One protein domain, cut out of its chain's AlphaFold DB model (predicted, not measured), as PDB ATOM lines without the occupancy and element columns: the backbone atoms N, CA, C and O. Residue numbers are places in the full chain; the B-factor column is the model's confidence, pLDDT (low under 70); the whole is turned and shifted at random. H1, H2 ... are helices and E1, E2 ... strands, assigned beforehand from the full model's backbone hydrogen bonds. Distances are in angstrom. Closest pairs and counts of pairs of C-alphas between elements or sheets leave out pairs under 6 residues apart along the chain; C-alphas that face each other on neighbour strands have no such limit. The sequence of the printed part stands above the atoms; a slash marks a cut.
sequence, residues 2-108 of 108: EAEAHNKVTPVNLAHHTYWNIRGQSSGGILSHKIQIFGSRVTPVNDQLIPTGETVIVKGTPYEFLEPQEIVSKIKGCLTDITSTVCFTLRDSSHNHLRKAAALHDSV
ATOM      1  N   GLU A   2     190.245 211.824 164.757       62.03
ATOM      2  CA  GLU A   2     191.479 211.640 163.989       62.03
ATOM      3  C   GLU A   2     191.415 210.256 163.345       62.03
ATOM      4  O   GLU A   2     190.940 209.306 163.970       62.03
ATOM      5  N   ALA A   3     191.808 210.159 162.077       68.75
ATOM      6  CA  ALA A   3     191.824 208.910 161.329       68.75
ATOM      7  C   ALA A   3     193.157 208.802 160.586       68.75
ATOM      8  O   ALA A   3     193.559 209.743 159.904       68.75
ATOM      9  N   GLU A   4     193.814 207.649 160.708       72.31
ATOM     10  CA  GLU A   4     195.097 207.360 160.070       72.31
ATOM     11  C   GLU A   4     194.970 206.121 159.176       72.31
ATOM     12  O   GLU A   4     194.343 205.122 159.538       72.31
ATOM     13  N   ALA A   5     195.538 206.198 157.972       78.56
ATOM     14  CA  ALA A   5     195.527 205.087 157.033       78.56
ATOM     15  C   ALA A   5     196.516 204.007 157.495       78.56
ATOM     16  O   ALA A   5     197.723 204.201 157.449       78.56
ATOM     17  N   HIS A   6     196.001 202.853 157.920       80.56
ATOM     18  CA  HIS A   6     196.820 201.822 158.564       80.56
ATOM     19  C   HIS A   6     197.838 201.146 157.627       80.56
ATOM     20  O   HIS A   6     198.944 200.821 158.044       80.56
ATOM     21  N   ASN A   7     197.477 200.867 156.369       85.44
ATOM     22  CA  ASN A   7     198.309 200.015 155.505       85.44
ATOM     23  C   ASN A   7     198.299 200.354 154.009       85.44
ATOM     24  O   ASN A   7     199.041 199.726 153.253       85.44
ATOM     25  N   LYS A   8     197.459 201.291 153.550       86.00
ATOM     26  CA  LYS A   8     197.351 201.657 152.131       86.00
ATOM     27  C   LYS A   8     196.963 203.117 151.967       86.00
ATOM     28  O   LYS A   8     196.162 203.639 152.736       86.00
ATOM     29  N   VAL A   9     197.488 203.740 150.913       88.88
ATOM     30  CA  VAL A   9     197.036 205.062 150.465       88.88
ATOM     31  C   VAL A   9     195.550 204.980 150.125       88.88
ATOM     32  O   VAL A   9     195.129 204.093 149.383       88.88
ATOM     33  N   THR A  10     194.767 205.907 150.673       86.62
ATOM     34  CA  THR A  10     193.321 205.984 150.454       86.62
ATOM     35  C   THR A  10     192.894 207.446 150.316       86.62
ATOM     36  O   THR A  10     193.414 208.295 151.045       86.62
ATOM     37  N   PRO A  11     191.976 207.782 149.393       89.75
ATOM     38  CA  PRO A  11     191.408 209.121 149.335       89.75
ATOM     39  C   PRO A  11     190.546 209.389 150.578       89.75
ATOM     40  O   PRO A  11     189.781 208.527 151.009       89.75
ATOM     41  N   VAL A  12     190.651 210.596 151.139       88.62
ATOM     42  CA  VAL A  12     189.832 211.069 152.266       88.62
ATOM     43  C   VAL A  12     189.418 212.514 152.003       88.62
ATOM     44  O   VAL A  12     190.251 213.344 151.647       88.62
ATOM     45  N   ASN A  13     188.134 212.818 152.195       90.38
ATOM     46  CA  ASN A  13     187.593 214.174 152.141       90.38
ATOM     47  C   ASN A  13     186.512 214.321 153.220       90.38
ATOM     48  O   ASN A  13     185.451 213.706 153.119       90.38
ATOM     49  N   LEU A  14     186.804 215.076 154.281       90.62
ATOM     50  CA  LEU A  14     185.916 215.230 155.435       90.62
ATOM     51  C   LEU A  14     185.134 216.540 155.332       90.62
ATOM     52  O   LEU A  14     185.697 217.588 155.027       90.62
ATOM     53  N   ALA A  15     183.843 216.486 155.650       90.88
ATOM     54  CA  ALA A  15     182.964 217.647 155.671       90.88
ATOM     55  C   ALA A  15     182.009 217.588 156.866       90.88
ATOM     56  O   ALA A  15     181.778 216.529 157.451       90.88
ATOM     57  N   HIS A  16     181.426 218.734 157.203       93.50
ATOM     58  CA  HIS A  16     180.376 218.840 158.206       93.50
ATOM     59  C   HIS A  16     179.084 219.329 157.545       93.50
ATOM     60  O   HIS A  16     179.088 220.360 156.876       93.50
ATOM     61  N   HIS A  17     177.981 218.596 157.719       93.81
ATOM     62  CA  HIS A  17     176.732 218.818 156.979       93.81
ATOM     63  C   HIS A  17     175.702 219.659 157.762       93.81
ATOM     64  O   HIS A  17     174.517 219.329 157.829       93.81
ATOM     65  N   THR A  18     176.148 220.746 158.396       93.00
ATOM     66  CA  THR A  18     175.258 221.633 159.165       93.00
ATOM     67  C   THR A  18     174.387 222.490 158.262       93.00
ATOM     68  O   THR A  18     174.874 223.122 157.328       93.00
ATOM     69  N   TYR A  19     173.113 222.593 158.629       91.62
ATOM     70  CA  TYR A  19     172.184 223.567 158.074       91.62
ATOM     71  C   TYR A  19     172.059 224.758 159.021       91.62
ATOM     72  O   TYR A  19     171.869 224.585 160.225       91.62
ATOM     73  N   TRP A  20     172.155 225.964 158.469       92.38
ATOM     74  CA  TRP A  20     172.095 227.204 159.235       92.38
ATOM     75  C   TRP A  20     170.773 227.925 158.981       92.38
ATOM     76  O   TRP A  20     170.437 228.241 157.841       92.38
ATOM     77  N   ASN A  21     170.062 228.234 160.060       93.38
ATOM     78  CA  ASN A  21     169.044 229.276 160.107       93.38
ATOM     79  C   ASN A  21     169.373 230.153 161.318       93.38
ATOM     80  O   ASN A  21     169.180 229.738 162.462       93.38
ATOM     81  N   ILE A  22     169.923 231.341 161.066       94.00
ATOM     82  CA  ILE A  22     170.492 232.193 162.122       94.00
ATOM     83  C   ILE A  22     169.436 232.975 162.907       94.00
ATOM     84  O   ILE A  22     169.754 233.527 163.955       94.00
ATOM     85  N   ARG A  23     168.174 232.961 162.461       92.88
ATOM     86  CA  ARG A  23     167.026 233.400 163.269       92.88
ATOM     87  C   ARG A  23     166.467 232.277 164.159       92.88
ATOM     88  O   ARG A  23     165.571 232.515 164.964       92.88
ATOM     89  N   GLY A  24     166.991 231.057 164.032       91.25
ATOM     90  CA  GLY A  24     166.575 229.877 164.786       91.25
ATOM     91  C   GLY A  24     165.604 228.981 164.017       91.25
ATOM     92  O   GLY A  24     164.904 229.419 163.107       91.25
ATOM     93  N   GLN A  25     165.545 227.703 164.398       88.56
ATOM     94  CA  GLN A  25     164.804 226.652 163.685       88.56
ATOM     95  C   GLN A  25     163.322 226.984 163.425       88.56
ATOM     96  O   GLN A  25     162.790 226.617 162.381       88.56
ATOM     97  N   SER A  26     162.659 227.690 164.345       88.19
ATOM     98  CA  SER A  26     161.220 227.993 164.264       88.19
ATOM     99  C   SER A  26     160.898 229.361 163.650       88.19
ATOM    100  O   SER A  26     159.747 229.782 163.663       88.19
ATOM    101  N   SER A  27     161.896 230.073 163.127       88.94
ATOM    102  CA  SER A  27     161.752 231.455 162.636       88.94
ATOM    103  C   SER A  27     161.300 231.577 161.173       88.94
ATOM    104  O   SER A  27     161.220 232.680 160.632       88.94
ATOM    105  N   GLY A  28     161.014 230.448 160.517       89.00
ATOM    106  CA  GLY A  28     160.673 230.384 159.099       89.00
ATOM    107  C   GLY A  28     161.876 230.068 158.208       89.00
ATOM    108  O   GLY A  28     162.782 229.339 158.605       89.00
ATOM    109  N   GLY A  29     161.850 230.555 156.966       89.94
ATOM    110  CA  GLY A  29     162.844 230.228 155.939       89.94
ATOM    111  C   GLY A  29     164.052 231.172 155.886       89.94
ATOM    112  O   GLY A  29     164.045 232.267 156.440       89.94
ATOM    113  N   ILE A  30     165.066 230.770 155.120       91.19
ATOM    114  CA  ILE A  30     166.342 231.495 154.971       91.19
ATOM    115  C   ILE A  30     166.339 232.580 153.884       91.19
ATOM    116  O   ILE A  30     167.327 233.281 153.714       91.19
ATOM    117  N   LEU A  31     165.256 232.720 153.112       91.25
ATOM    118  CA  LEU A  31     165.254 233.497 151.861       91.25
ATOM    119  C   LEU A  31     165.620 234.980 152.030       91.25
ATOM    120  O   LEU A  31     166.159 235.584 151.106       91.25
ATOM    121  N   SER A  32     165.336 235.545 153.204       92.31
ATOM    122  CA  SER A  32     165.662 236.935 153.550       92.31
ATOM    123  C   SER A  32     167.040 237.114 154.202       92.31
ATOM    124  O   SER A  32     167.455 238.248 154.434       92.31
ATOM    125  N   HIS A  33     167.764 236.028 154.500       94.19
ATOM    126  CA  HIS A  33     169.149 236.137 154.946       94.19
ATOM    127  C   HIS A  33     170.020 236.671 153.808       94.19
ATOM    128  O   HIS A  33     169.797 236.365 152.632       94.19
ATOM    129  N   LYS A  34     171.049 237.435 154.174       95.94
ATOM    130  CA  LYS A  34     172.066 237.932 153.248       95.94
ATOM    131  C   LYS A  34     173.301 237.055 153.332       95.94
ATOM    132  O   LYS A  34     173.915 236.961 154.395       95.94
ATOM    133  N   ILE A  35     173.679 236.446 152.217       95.56
ATOM    134  CA  ILE A  35     174.879 235.620 152.118       95.56
ATOM    135  C   ILE A  35     175.911 236.284 151.209       95.56
ATOM    136  O   ILE A  35     175.577 236.889 150.191       95.56
ATOM    137  N   GLN A  36     177.174 236.157 151.595       96.38
ATOM    138  CA  GLN A  36     178.335 236.386 150.748       96.38
ATOM    139  C   GLN A  36     179.151 235.094 150.710       96.38
ATOM    140  O   GLN A  36     179.421 234.512 151.760       96.38
ATOM    141  N   ILE A  37     179.566 234.657 149.525       95.12
ATOM    142  CA  ILE A  37     180.402 233.474 149.308       95.12
ATOM    143  C   ILE A  37     181.744 233.932 148.736       95.12
ATOM    144  O   ILE A  37     181.816 234.579 147.690       95.12
ATOM    145  N   PHE A  38     182.838 233.559 149.398       94.81
ATOM    146  CA  PHE A  38     184.202 233.959 149.028       94.81
ATOM    147  C   PHE A  38     184.806 233.041 147.943       94.81
ATOM    148  O   PHE A  38     185.988 232.688 147.973       94.81
ATOM    149  N   GLY A  39     183.988 232.667 146.956       93.88
ATOM    150  CA  GLY A  39     184.360 231.847 145.805       93.88
ATOM    151  C   GLY A  39     183.855 232.471 144.508       93.88
ATOM    152  O   GLY A  39     182.671 232.757 144.371       93.88
ATOM    153  N   SER A  40     184.753 232.722 143.550       94.25
ATOM    154  CA  SER A  40     184.392 233.324 142.253       94.25
ATOM    155  C   SER A  40     184.114 232.318 141.151       94.25
ATOM    156  O   SER A  40     183.850 232.726 140.017       94.25
ATOM    157  N   ARG A  41     184.197 231.025 141.457       94.69
ATOM    158  CA  ARG A  41     183.974 229.953 140.498       94.69
ATOM    159  C   ARG A  41     183.192 228.810 141.128       94.69
ATOM    160  O   ARG A  41     183.252 228.637 142.345       94.69
ATOM    161  N   VAL A  42     182.515 228.032 140.295       93.94
ATOM    162  CA  VAL A  42     181.841 226.785 140.671       93.94
ATOM    163  C   VAL A  42     182.256 225.650 139.742       93.94
ATOM    164  O   VAL A  42     182.703 225.904 138.621       93.94
ATOM    165  N   THR A  43     182.100 224.409 140.198       93.81
ATOM    166  CA  THR A  43     182.207 223.204 139.363       93.81
ATOM    167  C   THR A  43     180.797 222.731 138.990       93.81
ATOM    168  O   THR A  43     180.124 222.145 139.848       93.81
ATOM    169  N   PRO A  44     180.311 223.000 137.764       91.62
ATOM    170  CA  PRO A  44     178.987 222.564 137.334       91.62
ATOM    171  C   PRO A  44     178.885 221.045 137.346       91.62
ATOM    172  O   PRO A  44     179.868 220.345 137.076       91.62
ATOM    173  N   VAL A  45     177.683 220.551 137.611       89.88
ATOM    174  CA  VAL A  45     177.381 219.123 137.653       89.88
ATOM    175  C   VAL A  45     176.419 218.741 136.535       89.88
ATOM    176  O   VAL A  45     175.660 219.579 136.054       89.88
ATOM    177  N   ASN A  46     176.470 217.484 136.111       89.12
ATOM    178  CA  ASN A  46     175.466 216.913 135.214       89.12
ATOM    179  C   ASN A  46     174.192 216.499 135.985       89.12
ATOM    180  O   ASN A  46     174.114 216.655 137.205       89.12
ATOM    181  N   ASP A  47     173.226 215.896 135.291       89.06
ATOM    182  CA  ASP A  47     171.948 215.443 135.870       89.06
ATOM    183  C   ASP A  47     172.096 214.375 136.975       89.06
ATOM    184  O   ASP A  47     171.151 214.094 137.709       89.06
ATOM    185  N   GLN A  48     173.283 213.778 137.118       90.25
ATOM    186  CA  GLN A  48     173.626 212.823 138.178       90.25
ATOM    187  C   GLN A  48     174.387 213.474 139.345       90.25
ATOM    188  O   GLN A  48     174.891 212.767 140.217       90.25
ATOM    189  N   LEU A  49     174.493 214.809 139.367       88.06
ATOM    190  CA  LEU A  49     175.273 215.592 140.333       88.06
ATOM    191  C   LEU A  49     176.787 215.297 140.313       88.06
ATOM    192  O   LEU A  49     177.497 215.588 141.278       88.06
ATOM    193  N   ILE A  50     177.306 214.756 139.206       92.00
ATOM    194  CA  ILE A  50     178.742 214.529 139.018       92.00
ATOM    195  C   ILE A  50     179.375 215.776 138.389       92.00
ATOM    196  O   ILE A  50     178.866 216.248 137.367       92.00
ATOM    197  N   PRO A  51     180.483 216.313 138.947       91.69
ATOM    198  CA  PRO A  51     181.196 217.430 138.343       91.69
ATOM    199  C   PRO A  51     181.598 217.124 136.900       91.69
ATOM    200  O   PRO A  51     182.211 216.098 136.615       91.69
ATOM    201  N   THR A  52     181.294 218.050 135.999       94.25
ATOM    202  CA  THR A  52     181.600 217.949 134.561       94.25
ATOM    203  C   THR A  52     183.103 217.983 134.250       94.25
ATOM    204  O   THR A  52     183.511 217.680 133.135       94.25
ATOM    205  N   GLY A  53     183.930 218.365 135.228       94.38
ATOM    206  CA  GLY A  53     185.355 218.658 135.059       94.38
ATOM    207  C   GLY A  53     185.635 220.127 134.727       94.38
ATOM    208  O   GLY A  53     186.776 220.573 134.840       94.38
ATOM    209  N   GLU A  54     184.609 220.906 134.386       94.06
ATOM    210  CA  GLU A  54     184.743 222.338 134.139       94.06
ATOM    211  C   GLU A  54     184.782 223.149 135.440       94.06
ATOM    212  O   GLU A  54     184.304 222.741 136.500       94.06
ATOM    213  N   THR A  55     185.343 224.355 135.357       93.75
ATOM    214  CA  THR A  55     185.292 225.341 136.440       93.75
ATOM    215  C   THR A  55     184.900 226.690 135.854       93.75
ATOM    216  O   THR A  55     185.703 227.326 135.165       93.75
ATOM    217  N   VAL A  56     183.695 227.161 136.157       94.25
ATOM    218  CA  VAL A  56     183.093 228.349 135.525       94.25
ATOM    219  C   VAL A  56     183.004 229.513 136.505       94.25
ATOM    220  O   VAL A  56     182.905 229.301 137.710       94.25
ATOM    221  N   ILE A  57     183.072 230.753 136.012       95.44
ATOM    222  CA  ILE A  57     182.937 231.946 136.861       95.44
ATOM    223  C   ILE A  57     181.486 232.141 137.304       95.44
ATOM    224  O   ILE A  57     180.562 231.862 136.548       95.44
ATOM    225  N   VAL A  58     181.279 232.669 138.510       92.62
ATOM    226  CA  VAL A  58     179.920 232.903 139.032       92.62
ATOM    227  C   VAL A  58     179.286 234.197 138.525       92.62
ATOM    228  O   VAL A  58     178.075 234.345 138.619       92.62
ATOM    229  N   LYS A  59     180.077 235.143 138.005       92.94
ATOM    230  CA  LYS A  59     179.594 236.461 137.568       92.94
ATOM    231  C   LYS A  59     178.502 236.325 136.502       92.94
ATOM    232  O   LYS A  59     178.728 235.660 135.497       92.94
ATOM    233  N   GLY A  60     177.351 236.968 136.710       88.69
ATOM    234  CA  GLY A  60     176.204 236.874 135.798       88.69
ATOM    235  C   GLY A  60     175.415 235.563 135.890       88.69
ATOM    236  O   GLY A  60     174.468 235.379 135.131       88.69
ATOM    237  N   THR A  61     175.768 234.666 136.815       87.38
ATOM    238  CA  THR A  61     175.024 233.426 137.083       87.38
ATOM    239  C   THR A  61     174.162 233.573 138.345       87.38
ATOM    240  O   THR A  61     174.405 234.468 139.169       87.38
ATOM    241  N   PRO A  62     173.200 232.664 138.577       88.69
ATOM    242  CA  PRO A  62     172.475 232.605 139.845       88.69
ATOM    243  C   PRO A  62     173.363 232.330 141.076       88.69
ATOM    244  O   PRO A  62     172.935 232.550 142.204       88.69
ATOM    245  N   TYR A  63     174.618 231.908 140.891       90.06
ATOM    246  CA  TYR A  63     175.574 231.656 141.976       90.06
ATOM    247  C   TYR A  63     176.413 232.887 142.364       90.06
ATOM    248  O   TYR A  63     177.338 232.784 143.171       90.06
ATOM    249  N   GLU A  64     176.142 234.061 141.786       91.94
ATOM    250  CA  GLU A  64     176.912 235.282 142.040       91.94
ATOM    251  C   GLU A  64     176.611 235.905 143.415       91.94
ATOM    252  O   GLU A  64     175.893 236.895 143.514       91.94
ATOM    253  N   PHE A  65     177.214 235.366 144.475       93.75
ATOM    254  CA  PHE A  65     177.146 235.903 145.844       93.75
ATOM    255  C   PHE A  65     178.474 236.541 146.279       93.75
ATOM    256  O   PHE A  65     178.948 236.336 147.393       93.75
ATOM    257  N   LEU A  66     179.128 237.271 145.372       94.50
ATOM    258  CA  LEU A  66     180.461 237.837 145.620       94.50
ATOM    259  C   LEU A  66     180.455 238.974 146.648       94.50
ATOM    260  O   LEU A  66     181.445 239.167 147.350       94.50
ATOM    261  N   GLU A  67     179.323 239.662 146.748       95.44
ATOM    262  CA  GLU A  67     178.998 240.665 147.759       95.44
ATOM    263  C   GLU A  67     177.783 240.186 148.572       95.44
ATOM    264  O   GLU A  67     177.049 239.318 148.089       95.44
ATOM    265  N   PRO A  68     177.538 240.718 149.785       96.00
ATOM    266  CA  PRO A  68     176.368 240.345 150.576       96.00
ATOM    267  C   PRO A  68     175.059 240.611 149.823       96.00
ATOM    268  O   PRO A  68     174.722 241.758 149.526       96.00
ATOM    269  N   GLN A  69     174.302 239.552 149.544       93.69
ATOM    270  CA  GLN A  69     173.023 239.634 148.837       93.69
ATOM    271  C   GLN A  69     171.979 238.733 149.480       93.69
ATOM    272  O   GLN A  69     172.300 237.671 150.011       93.69
ATOM    273  N   GLU A  70     170.715 239.155 149.429       93.50
ATOM    274  CA  GLU A  70     169.613 238.314 149.891       93.50
ATOM    275  C   GLU A  70     169.526 237.053 149.039       93.50
ATOM    276  O   GLU A  70     169.569 237.131 147.807       93.50
ATOM    277  N   ILE A  71     169.346 235.901 149.681       90.94
ATOM    278  CA  ILE A  71     169.246 234.614 148.983       90.94
ATOM    279  C   ILE A  71     168.128 234.663 147.929       90.94
ATOM    280  O   ILE A  71     168.336 234.251 146.787       90.94
ATOM    281  N   VAL A  72     166.978 235.266 148.263       89.19
ATOM    282  CA  VAL A  72     165.831 235.426 147.348       89.19
ATOM    283  C   VAL A  72     166.171 236.142 146.034       89.19
ATOM    284  O   VAL A  72     165.538 235.871 145.011       89.19
ATOM    285  N   SER A  73     167.175 237.025 146.030       89.44
ATOM    286  CA  SER A  73     167.528 237.838 144.857       89.44
ATOM    287  C   SER A  73     168.047 237.011 143.679       89.44
ATOM    288  O   SER A  73     167.875 237.416 142.532       89.44
ATOM    289  N   LYS A  74     168.624 235.834 143.946       84.06
ATOM    290  CA  LYS A  74     169.100 234.899 142.915       84.06
ATOM    291  C   LYS A  74     168.109 233.778 142.597       84.06
ATOM    292  O   LYS A  74     168.287 233.077 141.610       84.06
ATOM    293  N   ILE A  75     167.047 233.644 143.399       75.12
ATOM    294  CA  ILE A  75     165.962 232.665 143.204       75.12
ATOM    295  C   ILE A  75     164.954 233.141 142.154       75.12
ATOM    296  O   ILE A  75     164.439 232.348 141.364       75.12
ATOM    297  N   LYS A  76     164.661 234.445 142.124       58.28
ATOM    298  CA  LYS A  76     163.708 235.031 141.172       58.28
ATOM    299  C   LYS A  76     164.329 235.122 139.772       58.28
ATOM    300  O   LYS A  76     164.897 236.144 139.409       58.28
ATOM    301  N   GLY A  77     164.209 234.048 138.992       55.53
ATOM    302  CA  GLY A  77     164.623 234.000 137.584       55.53
ATOM    303  C   GLY A  77     164.818 232.586 137.037       55.53
ATOM    304  O   GLY A  77     164.572 232.362 135.859       55.53
ATOM    305  N   CYS A  78     165.187 231.626 137.890       47.81
ATOM    306  CA  CYS A  78     165.296 230.219 137.520       47.81
ATOM    307  C   CYS A  78     165.138 229.351 138.777       47.81
ATOM    308  O   CYS A  78     166.083 229.171 139.543       47.81
ATOM    309  N   LEU A  79     163.923 228.854 139.031       46.81
ATOM    310  CA  LEU A  79     163.638 228.010 140.202       46.81
ATOM    311  C   LEU A  79     164.407 226.678 140.172       46.81
ATOM    312  O   LEU A  79     164.550 226.056 141.216       46.81
ATOM    313  N   THR A  80     164.900 226.260 139.005       50.22
ATOM    314  CA  THR A  80     165.599 224.986 138.790       50.22
ATOM    315  C   THR A  80     167.117 225.069 138.967       50.22
ATOM    316  O   THR A  80     167.731 224.071 139.331       50.22
ATOM    317  N   ASP A  81     167.743 226.235 138.768       51.59
ATOM    318  CA  ASP A  81     169.215 226.304 138.670       51.59
ATOM    319  C   ASP A  81     169.898 226.502 140.028       51.59
ATOM    320  O   ASP A  81     170.966 225.962 140.297       51.59
ATOM    321  N   ILE A  82     169.266 227.237 140.937       53.12
ATOM    322  CA  ILE A  82     169.765 227.433 142.310       53.12
ATOM    323  C   ILE A  82     169.348 226.329 143.286       53.12
ATOM    324  O   ILE A  82     169.853 226.289 144.406       53.12
ATOM    325  N   THR A  83     168.432 225.439 142.892       53.84
ATOM    326  CA  THR A  83     168.177 224.198 143.638       53.84
ATOM    327  C   THR A  83     169.269 223.159 143.400       53.84
ATOM    328  O   THR A  83     169.369 222.195 144.153       53.84
ATOM    329  N   SER A  84     170.099 223.357 142.374       64.25
ATOM    330  CA  SER A  84     171.214 222.474 142.057       64.25
ATOM    331  C   SER A  84     172.367 222.701 143.031       64.25
ATOM    332  O   SER A  84     172.918 223.798 143.143       64.25
ATOM    333  N   THR A  85     172.748 221.640 143.735       79.06
ATOM    334  CA  THR A  85     173.917 221.621 144.618       79.06
ATOM    335  C   THR A  85     175.199 221.748 143.793       79.06
ATOM    336  O   THR A  85     175.484 220.893 142.958       79.06
ATOM    337  N   VAL A  86     175.996 222.792 144.048       88.75
ATOM    338  CA  VAL A  86     177.291 223.036 143.384       88.75
ATOM    339  C   VAL A  86     178.413 223.234 144.401       88.75
ATOM    340  O   VAL A  86     178.182 223.694 145.522       88.75
ATOM    341  N   CYS A  87     179.652 222.937 144.005       93.19
ATOM    342  CA  CYS A  87     180.838 223.259 144.798       93.19
ATOM    343  C   CYS A  87     181.445 224.588 144.336       93.19
ATOM    344  O   CYS A  87     181.744 224.760 143.154       93.19
ATOM    345  N   PHE A  88     181.673 225.512 145.272       93.75
ATOM    346  CA  PHE A  88     182.401 226.757 145.024       93.75
ATOM    347  C   PHE A  88     183.908 226.558 145.203       93.75
ATOM    348  O   PHE A  88     184.356 225.947 146.173       93.75
ATOM    349  N   THR A  89     184.707 227.149 144.314       92.69
ATOM    350  CA  THR A  89     186.167 227.232 144.460       92.69
ATOM    351  C   THR A  89     186.541 228.546 145.147       92.69
ATOM    352  O   THR A  89     186.223 229.628 144.646       92.69
ATOM    353  N   LEU A  90     187.220 228.465 146.296       90.31
ATOM    354  CA  LEU A  90     187.639 229.638 147.074       90.31
ATOM    355  C   LEU A  90     188.771 230.412 146.372       90.31
ATOM    356  O   LEU A  90     189.624 229.818 145.719       90.31
ATOM    357  N   ARG A  91     188.767 231.746 146.512       78.75
ATOM    358  CA  ARG A  91     189.620 232.679 145.737       78.75
ATOM    359  C   ARG A  91     191.120 232.679 146.080       78.75
ATOM    360  O   ARG A  91     191.896 233.188 145.282       78.75
ATOM    361  N   ASP A  92     191.525 232.149 147.230       71.06
ATOM    362  CA  ASP A  92     192.923 232.123 147.691       71.06
ATOM    363  C   ASP A  92     193.359 230.675 147.935       71.06
ATOM    364  O   ASP A  92     192.560 229.888 148.442       71.06
ATOM    365  N   SER A  93     194.597 230.332 147.563       61.78
ATOM    366  CA  SER A  93     195.208 229.000 147.632       61.78
ATOM    367  C   SER A  93     196.219 228.831 148.775       61.78
ATOM    368  O   SER A  93     196.864 227.787 148.844       61.78
ATOM    369  N   SER A  94     196.350 229.794 149.694       67.62
ATOM    370  CA  SER A  94     197.291 229.706 150.824       67.62
ATOM    371  C   SER A  94     197.107 228.421 151.662       67.62
ATOM    372  O   SER A  94     196.042 228.141 152.213       67.62
ATOM    373  N   HIS A  95     198.141 227.576 151.710       60.44
ATOM    374  CA  HIS A  95     198.031 226.170 152.130       60.44
ATOM    375  C   HIS A  95     197.938 225.924 153.649       60.44
ATOM    376  O   HIS A  95     197.639 224.804 154.044       60.44
ATOM    377  N   ASN A  96     198.136 226.941 154.500       61.84
ATOM    378  CA  ASN A  96     198.368 226.739 155.941       61.84
ATOM    379  C   ASN A  96     197.345 227.402 156.884       61.84
ATOM    380  O   ASN A  96     197.611 227.505 158.082       61.84
ATOM    381  N   HIS A  97     196.189 227.865 156.402       68.50
ATOM    382  CA  HIS A  97     195.207 228.498 157.291       68.50
ATOM    383  C   HIS A  97     193.751 228.227 156.902       68.50
ATOM    384  O   HIS A  97     193.432 228.003 155.733       68.50
ATOM    385  N   LEU A  98     192.865 228.273 157.907       83.75
ATOM    386  CA  LEU A  98     191.416 228.277 157.712       83.75
ATOM    387  C   LEU A  98     191.030 229.431 156.786       83.75
ATOM    388  O   LEU A  98     191.503 230.556 156.941       83.75
ATOM    389  N   ARG A  99     190.138 229.162 155.832       85.62
ATOM    390  CA  ARG A  99     189.657 230.171 154.886       85.62
ATOM    391  C   ARG A  99     188.205 230.498 155.175       85.62
ATOM    392  O   ARG A  99     187.388 229.610 155.413       85.62
ATOM    393  N   LYS A 100     187.868 231.783 155.102       89.94
ATOM    394  CA  LYS A 100     186.475 232.215 155.156       89.94
ATOM    395  C   LYS A 100     185.782 231.752 153.875       89.94
ATOM    396  O   LYS A 100     186.122 232.222 152.798       89.94
ATOM    397  N   ALA A 101     184.846 230.812 153.990       93.06
ATOM    398  CA  ALA A 101     184.108 230.282 152.842       93.06
ATOM    399  C   ALA A 101     182.865 231.125 152.524       93.06
ATOM    400  O   ALA A 101     182.589 231.424 151.363       93.06
ATOM    401  N   ALA A 102     182.152 231.561 153.562       95.06
ATOM    402  CA  ALA A 102     180.968 232.397 153.443       95.06
ATOM    403  C   ALA A 102     180.787 233.299 154.674       95.06
ATOM    404  O   ALA A 102     181.381 233.067 155.730       95.06
ATOM    405  N   ALA A 103     179.966 234.333 154.529       95.94
ATOM    406  CA  ALA A 103     179.420 235.125 155.622       95.94
ATOM    407  C   ALA A 103     177.900 235.172 155.467       95.94
ATOM    408  O   ALA A 103     177.403 235.453 154.376       95.94
ATOM    409  N   LEU A 104     177.180 234.896 156.550       95.69
ATOM    410  CA  LEU A 104     175.725 234.936 156.599       95.69
ATOM    411  C   LEU A 104     175.311 236.008 157.602       95.69
ATOM    412  O   LEU A 104     175.819 236.033 158.722       95.69
ATOM    413  N   HIS A 105     174.398 236.876 157.194       94.94
ATOM    414  CA  HIS A 105     173.882 237.958 158.018       94.94
ATOM    415  C   HIS A 105     172.363 237.961 157.962       94.94
ATOM    416  O   HIS A 105     171.760 237.663 156.927       94.94
ATOM    417  N   ASP A 106     171.759 238.359 159.071       91.25
ATOM    418  CA  ASP A 106     170.357 238.728 159.115       91.25
ATOM    419  C   ASP A 106     170.235 240.251 159.217       91.25
ATOM    420  O   ASP A 106     171.148 240.909 159.709       91.25
ATOM    421  N   SER A 107     169.163 240.822 158.666       72.88
ATOM    422  CA  SER A 107     168.922 242.276 158.701       72.88
ATOM    423  C   SER A 107     167.905 242.698 159.767       72.88
ATOM    424  O   SER A 107     167.547 243.873 159.790       72.88
ATOM    425  N   VAL A 108     167.413 241.758 160.583       64.12
ATOM    426  CA  VAL A 108     166.522 242.020 161.727       64.12
ATOM    427  C   VAL A 108     167.341 242.353 162.965       64.12
ATOM    428  O   VAL A 108     168.346 241.650 163.207       64.12
TER     429      VAL A 108
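AT A GLANCE: This is residues 2 to 108 of the 108 residues of an uncharacterized protein of Malus baccata (UniProt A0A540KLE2). This loose body of loops has little regular structure: two short antiparallel strand pairs, E1 with E4 and E2 with E3; residues 4 to 11 stick out. Of 107 printed residues, 21 are in named elements, mostly strand, in order E1, E2, H1, E3, E4. The C-alphas' radius of gyration is 16.5 A; they span 52 by 31 by 28 A.

HOW THE PARTS SIT: E1, residues 34 to 37, runs on into E2, residues 39 to 43, at 73 degrees. E1 and E4, residues 102 to 105, have N 36 and O 103 within hydrogen-bond range, 2.9 A. E2 and E3, residues 87 to 90, have N 89 and O 41, 2.9 A. H1, residues 72 to 75, is apart from E1 and E4 and too short for O i to N i+4 pairs.

IN THESE COORDINATES: E1 spans 10.2 A from C-alpha 34 at (172.066, 237.932, 153.248), E2 11.0 A, and E4 10.1 A to C-alpha 105 at (173.882, 237.958, 158.018).

THE WHOLE: The printed part has no cut; residues 76 to 84, among others, are under pLDDT 70.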